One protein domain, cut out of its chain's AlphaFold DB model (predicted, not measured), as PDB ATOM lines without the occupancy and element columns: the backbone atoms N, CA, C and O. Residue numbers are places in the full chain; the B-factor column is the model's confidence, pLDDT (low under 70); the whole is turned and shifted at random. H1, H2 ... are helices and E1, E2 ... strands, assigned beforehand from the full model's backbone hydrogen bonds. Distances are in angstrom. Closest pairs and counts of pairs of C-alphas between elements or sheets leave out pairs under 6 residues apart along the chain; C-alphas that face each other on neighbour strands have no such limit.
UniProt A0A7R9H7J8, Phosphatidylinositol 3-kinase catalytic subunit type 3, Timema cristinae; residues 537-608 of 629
ATOM      1  N   GLY A 537     325.511 330.263 269.390       45.97
ATOM      2  CA  GLY A 537     326.466 330.812 268.410       45.97
ATOM      3  C   GLY A 537     327.148 329.811 267.459       45.97
ATOM      4  O   GLY A 537     327.771 330.242 266.489       45.97
ATOM      5  N   GLU A 538     327.023 328.502 267.693       47.41
ATOM      6  CA  GLU A 538     327.744 327.463 266.936       47.41
ATOM      7  C   GLU A 538     326.838 326.464 266.190       47.41
ATOM      8  O   GLU A 538     327.337 325.576 265.495       47.41
ATOM      9  N   LEU A 539     325.507 326.591 266.275       54.00
ATOM     10  CA  LEU A 539     324.594 325.593 265.709       54.00
ATOM     11  C   LEU A 539     324.114 325.915 264.282       54.00
ATOM     12  O   LEU A 539     323.337 326.837 264.037       54.00
ATOM     13  N   LEU A 540     324.452 325.035 263.333       57.56
ATOM     14  CA  LEU A 540     323.859 324.982 261.987       57.56
ATOM     15  C   LEU A 540     322.503 324.240 261.976       57.56
ATOM     16  O   LEU A 540     322.240 323.441 261.078       57.56
ATOM     17  N   SER A 541     321.639 324.472 262.971       55.38
ATOM     18  CA  SER A 541     320.308 323.848 263.036       55.38
ATOM     19  C   SER A 541     319.206 324.820 262.617       55.38
ATOM     20  O   SER A 541     319.268 326.012 262.907       55.38
ATOM     21  N   PHE A 542     318.201 324.306 261.913       58.19
ATOM     22  CA  PHE A 542     316.970 325.004 261.508       58.19
ATOM     23  C   PHE A 542     315.721 324.335 262.122       58.19
ATOM     24  O   PHE A 542     314.590 324.651 261.764       58.19
ATOM     25  N   ILE A 543     315.925 323.400 263.058       51.44
ATOM     26  CA  ILE A 543     314.883 322.729 263.842       51.44
ATOM     27  C   ILE A 543     315.246 322.749 265.338       51.44
ATOM     28  O   ILE A 543     316.431 322.738 265.669       51.44
ATOM     29  N   PRO A 544     314.260 322.716 266.257       42.41
ATOM     30  CA  PRO A 544     314.502 322.814 267.705       42.41
ATOM     31  C   PRO A 544     315.287 321.641 268.310       42.41
ATOM     32  O   PRO A 544     315.657 321.678 269.478       42.41
ATOM     33  N   ARG A 545     315.489 320.559 267.548       52.25
ATOM     34  CA  ARG A 545     316.234 319.379 267.988       52.25
ATOM     35  C   ARG A 545     317.663 319.446 267.464       52.25
ATOM     36  O   ARG A 545     317.878 319.528 266.257       52.25
ATOM     37  N   THR A 546     318.617 319.375 268.383       56.06
ATOM     38  CA  THR A 546     320.044 319.260 268.080       56.06
ATOM     39  C   THR A 546     320.395 317.800 267.853       56.06
ATOM     40  O   THR A 546     320.134 316.964 268.713       56.06
ATOM     41  N   TYR A 547     320.996 317.505 266.705       63.47
ATOM     42  CA  TYR A 547     321.452 316.167 266.344       63.47
ATOM     43  C   TYR A 547     322.975 316.155 266.322       63.47
ATOM     44  O   TYR A 547     323.592 316.950 265.611       63.47
ATOM     45  N   THR A 548     323.589 315.282 267.117       68.44
ATOM     46  CA  THR A 548     325.051 315.177 267.199       68.44
ATOM     47  C   THR A 548     325.564 313.967 266.425       68.44
ATOM     48  O   THR A 548     324.858 312.974 266.246       68.44
ATOM     49  N   MET A 549     326.835 314.009 266.006       71.44
ATOM     50  CA  MET A 549     327.495 312.866 265.357       71.44
ATOM     51  C   MET A 549     327.491 311.610 266.249       71.44
ATOM     52  O   MET A 549     327.465 310.496 265.740       71.44
ATOM     53  N   GLN A 550     327.470 311.783 267.573       72.00
ATOM     54  CA  GLN A 550     327.382 310.687 268.545       72.00
ATOM     55  C   GLN A 550     325.995 310.023 268.561       72.00
ATOM     56  O   GLN A 550     325.902 308.830 268.820       72.00
ATOM     57  N   GLN A 551     324.928 310.780 268.282       74.50
ATOM     58  CA  GLN A 551     323.546 310.288 268.298       74.50
ATOM     59  C   GLN A 551     323.101 309.725 266.946       74.50
ATOM     60  O   GLN A 551     322.394 308.723 266.902       74.50
ATOM     61  N   GLU A 552     323.499 310.366 265.845       71.94
ATOM     62  CA  GLU A 552     323.021 310.016 264.502       71.94
ATOM     63  C   GLU A 552     324.101 309.452 263.576       71.94
ATOM     64  O   GLU A 552     323.803 309.121 262.431       71.94
ATOM     65  N   GLY A 553     325.349 309.337 264.030       77.88
ATOM     66  CA  GLY A 553     326.459 308.888 263.196       77.88
ATOM     67  C   GLY A 553     326.904 309.923 262.158       77.88
ATOM     68  O   GLY A 553     326.359 311.023 262.024       77.88
ATOM     69  N   ARG A 554     327.955 309.577 261.409       81.75
ATOM     70  CA  ARG A 554     328.531 310.447 260.378       81.75
ATOM     71  C   ARG A 554     327.724 310.347 259.087       81.75
ATOM     72  O   ARG A 554     327.540 309.261 258.548       81.75
ATOM     73  N   ILE A 555     327.289 311.484 258.547       84.94
ATOM     74  CA  ILE A 555     326.671 311.536 257.217       84.94
ATOM     75  C   ILE A 555     327.747 311.281 256.156       84.94
ATOM     76  O   ILE A 555     328.753 311.989 256.098       84.94
ATOM     77  N   ARG A 556     327.514 310.284 255.303       83.81
ATOM     78  CA  ARG A 556     328.347 309.953 254.145       83.81
ATOM     79  C   ARG A 556     327.943 310.763 252.920       83.81
ATOM     80  O   ARG A 556     328.804 311.283 252.216       83.81
ATOM     81  N   SER A 557     326.643 310.854 252.653       81.69
ATOM     82  CA  SER A 557     326.115 311.586 251.503       81.69
ATOM     83  C   SER A 557     324.721 312.143 251.795       81.69
ATOM     84  O   SER A 557     323.944 311.571 252.565       81.69
ATOM     85  N   VAL A 558     324.407 313.281 251.176       82.94
ATOM     86  CA  VAL A 558     323.052 313.834 251.113       82.94
ATOM     87  C   VAL A 558     322.745 314.109 249.652       82.94
ATOM     88  O   VAL A 558     323.506 314.806 248.982       82.94
ATOM     89  N   SER A 559     321.636 313.580 249.152       81.19
ATOM     90  CA  SER A 559     321.181 313.835 247.785       81.19
ATOM     91  C   SER A 559     319.680 314.084 247.756       81.19
ATOM     92  O   SER A 559     318.942 313.631 248.628       81.19
ATOM     93  N   ILE A 560     319.209 314.828 246.758       82.75
ATOM     94  CA  ILE A 560     317.773 314.994 246.539       82.75
ATOM     95  C   ILE A 560     317.270 313.743 245.828       82.75
ATOM     96  O   ILE A 560     317.671 313.456 244.705       82.75
ATOM     97  N   HIS A 561     316.396 313.004 246.502       86.69
ATOM     98  CA  HIS A 561     315.734 311.825 245.961       86.69
ATOM     99  C   HIS A 561     314.574 312.192 245.034       86.69
ATOM    100  O   HIS A 561     314.314 311.509 244.051       86.69
ATOM    101  N   GLY A 562     313.868 313.278 245.352       85.31
ATOM    102  CA  GLY A 562     312.727 313.751 244.582       85.31
ATOM    103  C   GLY A 562     312.061 314.946 245.245       85.31
ATOM    104  O   GLY A 562     312.590 315.527 246.192       85.31
ATOM    105  N   TYR A 563     310.877 315.312 244.766       87.62
ATOM    106  CA  TYR A 563     310.055 316.338 245.393       87.62
ATOM    107  C   TYR A 563     308.577 315.960 245.326       87.62
ATOM    108  O   TYR A 563     308.129 315.256 244.426       87.62
ATOM    109  N   GLN A 564     307.812 316.459 246.287       87.94
ATOM    110  CA  GLN A 564     306.363 316.368 246.338       87.94
ATOM    111  C   GLN A 564     305.775 317.761 246.208       87.94
ATOM    112  O   GLN A 564     306.237 318.718 246.828       87.94
ATOM    113  N   LYS A 565     304.720 317.861 245.410       85.44
ATOM    114  CA  LYS A 565     303.897 319.059 245.316       85.44
ATOM    115  C   LYS A 565     302.760 318.928 246.330       85.44
ATOM    116  O   LYS A 565     302.031 317.940 246.293       85.44
ATOM    117  N   ARG A 566     302.627 319.897 247.232       83.62
ATOM    118  CA  ARG A 566     301.589 319.944 248.272       83.62
ATOM    119  C   ARG A 566     300.818 321.262 248.199       83.62
ATOM    120  O   ARG A 566     301.266 322.202 247.540       83.62
ATOM    121  N   TYR A 567     299.657 321.303 248.844       72.62
ATOM    122  CA  TYR A 567     298.770 322.465 248.880       72.62
ATOM    123  C   TYR A 567     298.267 322.674 250.305       72.62
ATOM    124  O   TYR A 567     297.645 321.761 250.839       72.62
ATOM    125  N   ASP A 568     298.583 323.824 250.903       43.69
ATOM    126  CA  ASP A 568     298.098 324.233 252.233       43.69
ATOM    127  C   ASP A 568     298.495 325.697 252.534       43.69
ATOM    128  O   ASP A 568     299.657 325.937 252.873       43.69
ATOM    129  N   PRO A 569     297.622 326.716 252.387       48.03
ATOM    130  CA  PRO A 569     296.469 326.844 251.482       48.03
ATOM    131  C   PRO A 569     296.879 327.104 250.012       48.03
ATOM    132  O   PRO A 569     296.044 327.062 249.111       48.03
ATOM    133  N   GLU A 570     298.170 327.338 249.755       62.59
ATOM    134  CA  GLU A 570     298.758 327.556 248.427       62.59
ATOM    135  C   GLU A 570     299.694 326.411 248.017       62.59
ATOM    136  O   GLU A 570     300.059 325.553 248.823       62.59
ATOM    137  N   LYS A 571     300.096 326.382 246.740       74.69
ATOM    138  CA  LYS A 571     301.016 325.376 246.191       74.69
ATOM    139  C   LYS A 571     302.427 325.555 246.762       74.69
ATOM    140  O   LYS A 571     303.085 326.548 246.467       74.69
ATOM    141  N   TYR A 572     302.956 324.527 247.420       77.06
ATOM    142  CA  TYR A 572     304.355 324.474 247.850       77.06
ATOM    143  C   TYR A 572     305.038 323.159 247.461       77.06
ATOM    144  O   TYR A 572     304.397 322.148 247.157       77.06
ATOM    145  N   TYR A 573     306.370 323.184 247.437       82.00
ATOM    146  CA  TYR A 573     307.206 322.035 247.104       82.00
ATOM    147  C   TYR A 573     307.964 321.553 248.338       82.00
ATOM    148  O   TYR A 573     308.602 322.344 249.034       82.00
ATOM    149  N   VAL A 574     307.912 320.245 248.576       84.12
ATOM    150  CA  VAL A 574     308.684 319.553 249.609       84.12
ATOM    151  C   VAL A 574     309.703 318.664 248.914       84.12
ATOM    152  O   VAL A 574     309.327 317.759 248.178       84.12
ATOM    153  N   TYR A 575     310.985 318.902 249.140       85.38
ATOM    154  CA  TYR A 575     312.065 318.077 248.615       85.38
ATOM    155  C   TYR A 575     312.318 316.912 249.560       85.38
ATOM    156  O   TYR A 575     312.367 317.080 250.779       85.38
ATOM    157  N   ILE A 576     312.480 315.730 248.980       89.44
ATOM    158  CA  ILE A 576     312.835 314.510 249.687       89.44
ATOM    159  C   ILE A 576     314.348 314.362 249.584       89.44
ATOM    160  O   ILE A 576     314.892 314.192 248.493       89.44
ATOM    161  N   LEU A 577     315.029 314.434 250.715       86.50
ATOM    162  CA  LEU A 577     316.458 314.214 250.844       86.50
ATOM    163  C   LEU A 577     316.717 312.768 251.230       86.50
ATOM    164  O   LEU A 577     316.231 312.325 252.264       86.50
ATOM    165  N   LYS A 578     317.515 312.062 250.435       87.88
ATOM    166  CA  LYS A 578     318.119 310.789 250.814       87.88
ATOM    167  C   LYS A 578     319.404 311.085 251.579       87.88
ATOM    168  O   LYS A 578     320.303 311.734 251.039       87.88
ATOM    169  N   VAL A 579     319.484 310.615 252.816       87.94
ATOM    170  CA  VAL A 579     320.648 310.790 253.681       87.94
ATOM    171  C   VAL A 579     321.251 309.433 254.003       87.94
ATOM    172  O   VAL A 579     320.601 308.587 254.611       87.94
ATOM    173  N   GLU A 580     322.503 309.237 253.610       87.00
ATOM    174  CA  GLU A 580     323.259 308.013 253.870       87.00
ATOM    175  C   GLU A 580     324.255 308.268 254.999       87.00
ATOM    176  O   GLU A 580     324.958 309.283 254.995       87.00
ATOM    177  N   ARG A 581     324.321 307.356 255.971       87.69
ATOM    178  CA  ARG A 581     325.200 307.444 257.144       87.69
ATOM    179  C   ARG A 581     326.197 306.298 257.172       87.69
ATOM    180  O   ARG A 581     325.945 305.215 256.654       87.69
ATOM    181  N   GLU A 582     327.344 306.554 257.777       82.12
ATOM    182  CA  GLU A 582     328.334 305.531 258.088       82.12
ATOM    183  C   GLU A 582     327.745 304.566 259.132       82.12
ATOM    184  O   GLU A 582     327.143 305.005 260.110       82.12
ATOM    185  N   ASN A 583     327.880 303.256 258.906       80.12
ATOM    186  CA  ASN A 583     327.331 302.182 259.752       80.12
ATOM    187  C   ASN A 583     325.791 302.079 259.825       80.12
ATOM    188  O   ASN A 583     325.275 301.389 260.702       80.12
ATOM    189  N   GLN A 584     325.052 302.698 258.895       81.38
ATOM    190  CA  GLN A 584     323.627 302.416 258.682       81.38
ATOM    191  C   GLN A 584     323.415 301.811 257.285       81.38
ATOM    192  O   GLN A 584     323.801 302.442 256.300       81.38
ATOM    193  N   PRO A 585     322.833 300.599 257.177       77.50
ATOM    194  CA  PRO A 585     322.635 299.943 255.884       77.50
ATOM    195  C   PRO A 585     321.557 300.636 255.041       77.50
ATOM    196  O   PRO A 585     321.681 300.689 253.819       77.50
ATOM    197  N   ASP A 586     320.544 301.220 255.689       87.12
ATOM    198  CA  ASP A 586     319.397 301.831 255.022       87.12
ATOM    199  C   ASP A 586     319.474 303.368 255.005       87.12
ATOM    200  O   ASP A 586     319.809 303.993 256.017       87.12
ATOM    201  N   PRO A 587     319.137 304.016 253.874       87.06
ATOM    202  CA  PRO A 587     319.101 305.467 253.780       87.06
ATOM    203  C   PRO A 587     317.874 306.057 254.486       87.06
ATOM    204  O   PRO A 587     316.756 305.557 254.363       87.06
ATOM    205  N   VAL A 588     318.066 307.199 255.143       88.12
ATOM    206  CA  VAL A 588     316.984 307.955 255.787       88.12
ATOM    207  C   VAL A 588     316.443 309.007 254.823       88.12
ATOM    208  O   VAL A 588     317.215 309.742 254.207       88.12
ATOM    209  N   TYR A 589     315.117 309.121 254.721       87.62
ATOM    210  CA  TYR A 589     314.463 310.135 253.894       87.62
ATOM    211  C   TYR A 589     313.942 311.299 254.740       87.62
ATOM    212  O   TYR A 589     313.098 311.117 255.617       87.62
ATOM    213  N   LEU A 590     314.429 312.508 254.463       84.88
ATOM    214  CA  LEU A 590     313.998 313.741 255.125       84.88
ATOM    215  C   LEU A 590     313.198 314.618 254.167       84.88
ATOM    216  O   LEU A 590     313.511 314.718 252.989       84.88
ATOM    217  N   PHE A 591     312.197 315.313 254.691       86.25
ATOM    218  CA  PHE A 591     311.334 316.201 253.917       86.25
ATOM    219  C   PHE A 591     311.656 317.648 254.269       86.25
ATOM    220  O   PHE A 591     311.569 318.017 255.441       86.25
ATOM    221  N   ARG A 592     312.059 318.453 253.283       83.81
ATOM    222  CA  ARG A 592     312.485 319.843 253.493       83.81
ATOM    223  C   ARG A 592     311.903 320.796 252.460       83.81
ATOM    224  O   ARG A 592     311.736 320.452 251.294       83.81
ATOM    225  N   LEU A 593     311.605 322.010 252.886       79.19
ATOM    226  CA  LEU A 593     311.127 323.111 252.065       79.19
ATOM    227  C   LEU A 593     312.309 323.871 251.456       79.19
ATOM    228  O   LEU A 593     313.378 323.960 252.055       79.19
ATOM    229  N   TYR A 594     312.099 324.501 250.295       73.19
ATOM    230  CA  TYR A 594     313.134 325.315 249.636       73.19
ATOM    231  C   TYR A 594     313.741 326.378 250.572       73.19
ATOM    232  O   TYR A 594     314.954 326.574 250.593       73.19
ATOM    233  N   LYS A 595     312.900 326.997 251.414       65.62
ATOM    234  CA  LYS A 595     313.317 328.004 252.403       65.62
ATOM    235  C   LYS A 595     314.378 327.490 253.389       65.62
ATOM    236  O   LYS A 595     315.286 328.237 253.732       65.62
ATOM    237  N   GLU A 596     314.318 326.213 253.773       71.88
ATOM    238  CA  GLU A 596     315.272 325.598 254.708       71.88
ATOM    239  C   GLU A 596     316.643 325.368 254.041       71.88
ATOM    240  O   GLU A 596     317.681 325.510 254.682       71.88
ATOM    241  N   PHE A 597     316.679 325.096 252.729       71.44
ATOM    242  CA  PHE A 597     317.938 325.015 251.971       71.44
ATOM    243  C   PHE A 597     318.611 326.375 251.812       71.44
ATOM    244  O   PHE A 597     319.839 326.467 251.879       71.44
ATOM    245  N   CYS A 598     317.819 327.428 251.592       64.25
ATOM    246  CA  CYS A 598     318.324 328.796 251.537       64.25
ATOM    247  C   CYS A 598     318.941 329.208 252.879       64.25
ATOM    248  O   CYS A 598     320.042 329.756 252.892       64.25
ATOM    249  N   GLU A 599     318.276 328.879 253.988       67.69
ATOM    250  CA  GLU A 599     318.776 329.141 255.339       67.69
ATOM    251  C   GLU A 599     320.089 328.391 255.623       67.69
ATOM    252  O   GLU A 599     321.066 329.000 256.062       67.69
ATOM    253  N   LEU A 600     320.158 327.092 255.303       71.31
ATOM    254  CA  LEU A 600     321.376 326.292 255.475       71.31
ATOM    255  C   LEU A 600     322.540 326.829 254.632       71.31
ATOM    256  O   LEU A 600     323.648 326.995 255.138       71.31
ATOM    257  N   HIS A 601     322.295 327.123 253.352       67.25
ATOM    258  CA  HIS A 601     323.304 327.693 252.457       67.25
ATOM    259  C   HIS A 601     323.865 329.000 253.016       67.25
ATOM    260  O   HIS A 601     325.072 329.225 252.998       67.25
ATOM    261  N   GLN A 602     322.994 329.844 253.559       62.16
ATOM    262  CA  GLN A 602     323.396 331.114 254.127       62.16
ATOM    263  C   GLN A 602     324.210 330.956 255.413       62.16
ATOM    264  O   GLN A 602     325.235 331.621 255.562       62.16
ATOM    265  N   LYS A 603     323.803 330.056 256.315       65.62
ATOM    266  CA  LYS A 603     324.578 329.739 257.521       65.62
ATOM    267  C   LYS A 603     325.970 329.200 257.162       65.62
ATOM    268  O   LYS A 603     326.956 329.631 257.752       65.62
ATOM    269  N   LEU A 604     326.077 328.356 256.133       64.75
ATOM    270  CA  LEU A 604     327.368 327.878 255.624       64.75
ATOM    271  C   LEU A 604     328.238 329.014 255.069       64.75
ATOM    272  O   LEU A 604     329.418 329.074 255.395       64.75
ATOM    273  N   CYS A 605     327.668 329.949 254.306       61.66
ATOM    274  CA  CYS A 605     328.406 331.112 253.802       61.66
ATOM    275  C   CYS A 605     328.903 332.044 254.924       61.66
ATOM    276  O   CYS A 605     329.944 332.675 254.774       61.66
ATOM    277  N   ILE A 606     328.166 332.142 256.037       57.38
ATOM    278  CA  ILE A 606     328.555 332.948 257.206       57.38
ATOM    279  C   ILE A 606     329.689 332.272 257.985       57.38
ATOM    280  O   ILE A 606     330.647 332.939 258.363       57.38
ATOM    281  N   HIS A 607     329.581 330.965 258.230       57.12
ATOM    282  CA  HIS A 607     330.566 330.224 259.023       57.12
ATOM    283  C   HIS A 607     331.827 329.851 258.230       57.12
ATOM    284  O   HIS A 607     332.897 329.715 258.817       57.12
ATOM    285  N   PHE A 608     331.730 329.729 256.903       65.25
ATOM    286  CA  PHE A 608     332.836 329.344 256.023       65.25
ATOM    287  C   PHE A 608     332.994 330.343 254.863       65.25
ATOM    288  O   PHE A 608     332.784 329.987 253.703       65.25
TER     289      PHE A 608
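What this domain is: This is residues 537 to 608 of the 629 residues of the protein "Phosphatidylinositol 3-kinase catalytic subunit type 3" of Timema cristinae (UniProt A0A7R9H7J8). A strongly twisted three-strand sheet is built on the long hairpin E1 and E2, with shorter E3 beside E2; H2 follows E3 and only grazes the sheet. The 72 printed residues hold H1, E1, E2, E3, H2 in order, class mixed; the sheet E1, E2, E3 is an antiparallel meander, each strand beside the one before. It is only just loose, close to compact, radius of gyration of the C-alphas 13.9 A, spans 39 by 33 by 21 A.

Where its parts are: After unnamed residues 537 to 548, find H1, 549 to 552, starting at C-alpha 549 (327.495, 312.866, 265.357). E1, 555 to 567, runs 31.1 A and bends by 54 degrees at 562; E2, 571 to 581, runs 32.0 A; E3, 588 to 593, 16.7 A. H2, 594 to 607, runs 20.4 A to C-alpha 607 (330.566, 330.224, 259.023).

How they stand to each other: Look at N 564 and O 574, 2.7 A, across hairpin E1 and E2, and N 577 and O 590, 2.7 A, across hairpin E2 and E3. H2 grazes the sheet with residues 594 to 597; the closest C-alphas of E2 and H2, Tyr 573 and Tyr 594, are 7.2 A apart. H1 is not on the sheet, and is apart from H2. In H2 every O i to N i+4 pair is within hydrogen-bond range; H1 is too short for one.

The domain as a whole: The C-alphas of Pro 569 and Asn 583, the two farthest apart, are 40.4 A apart. The printed part has no cut and no long link. pLDDT is under 70 at 537 to 548, 568 to 570, 595, 598 to 599 and 601 to 608.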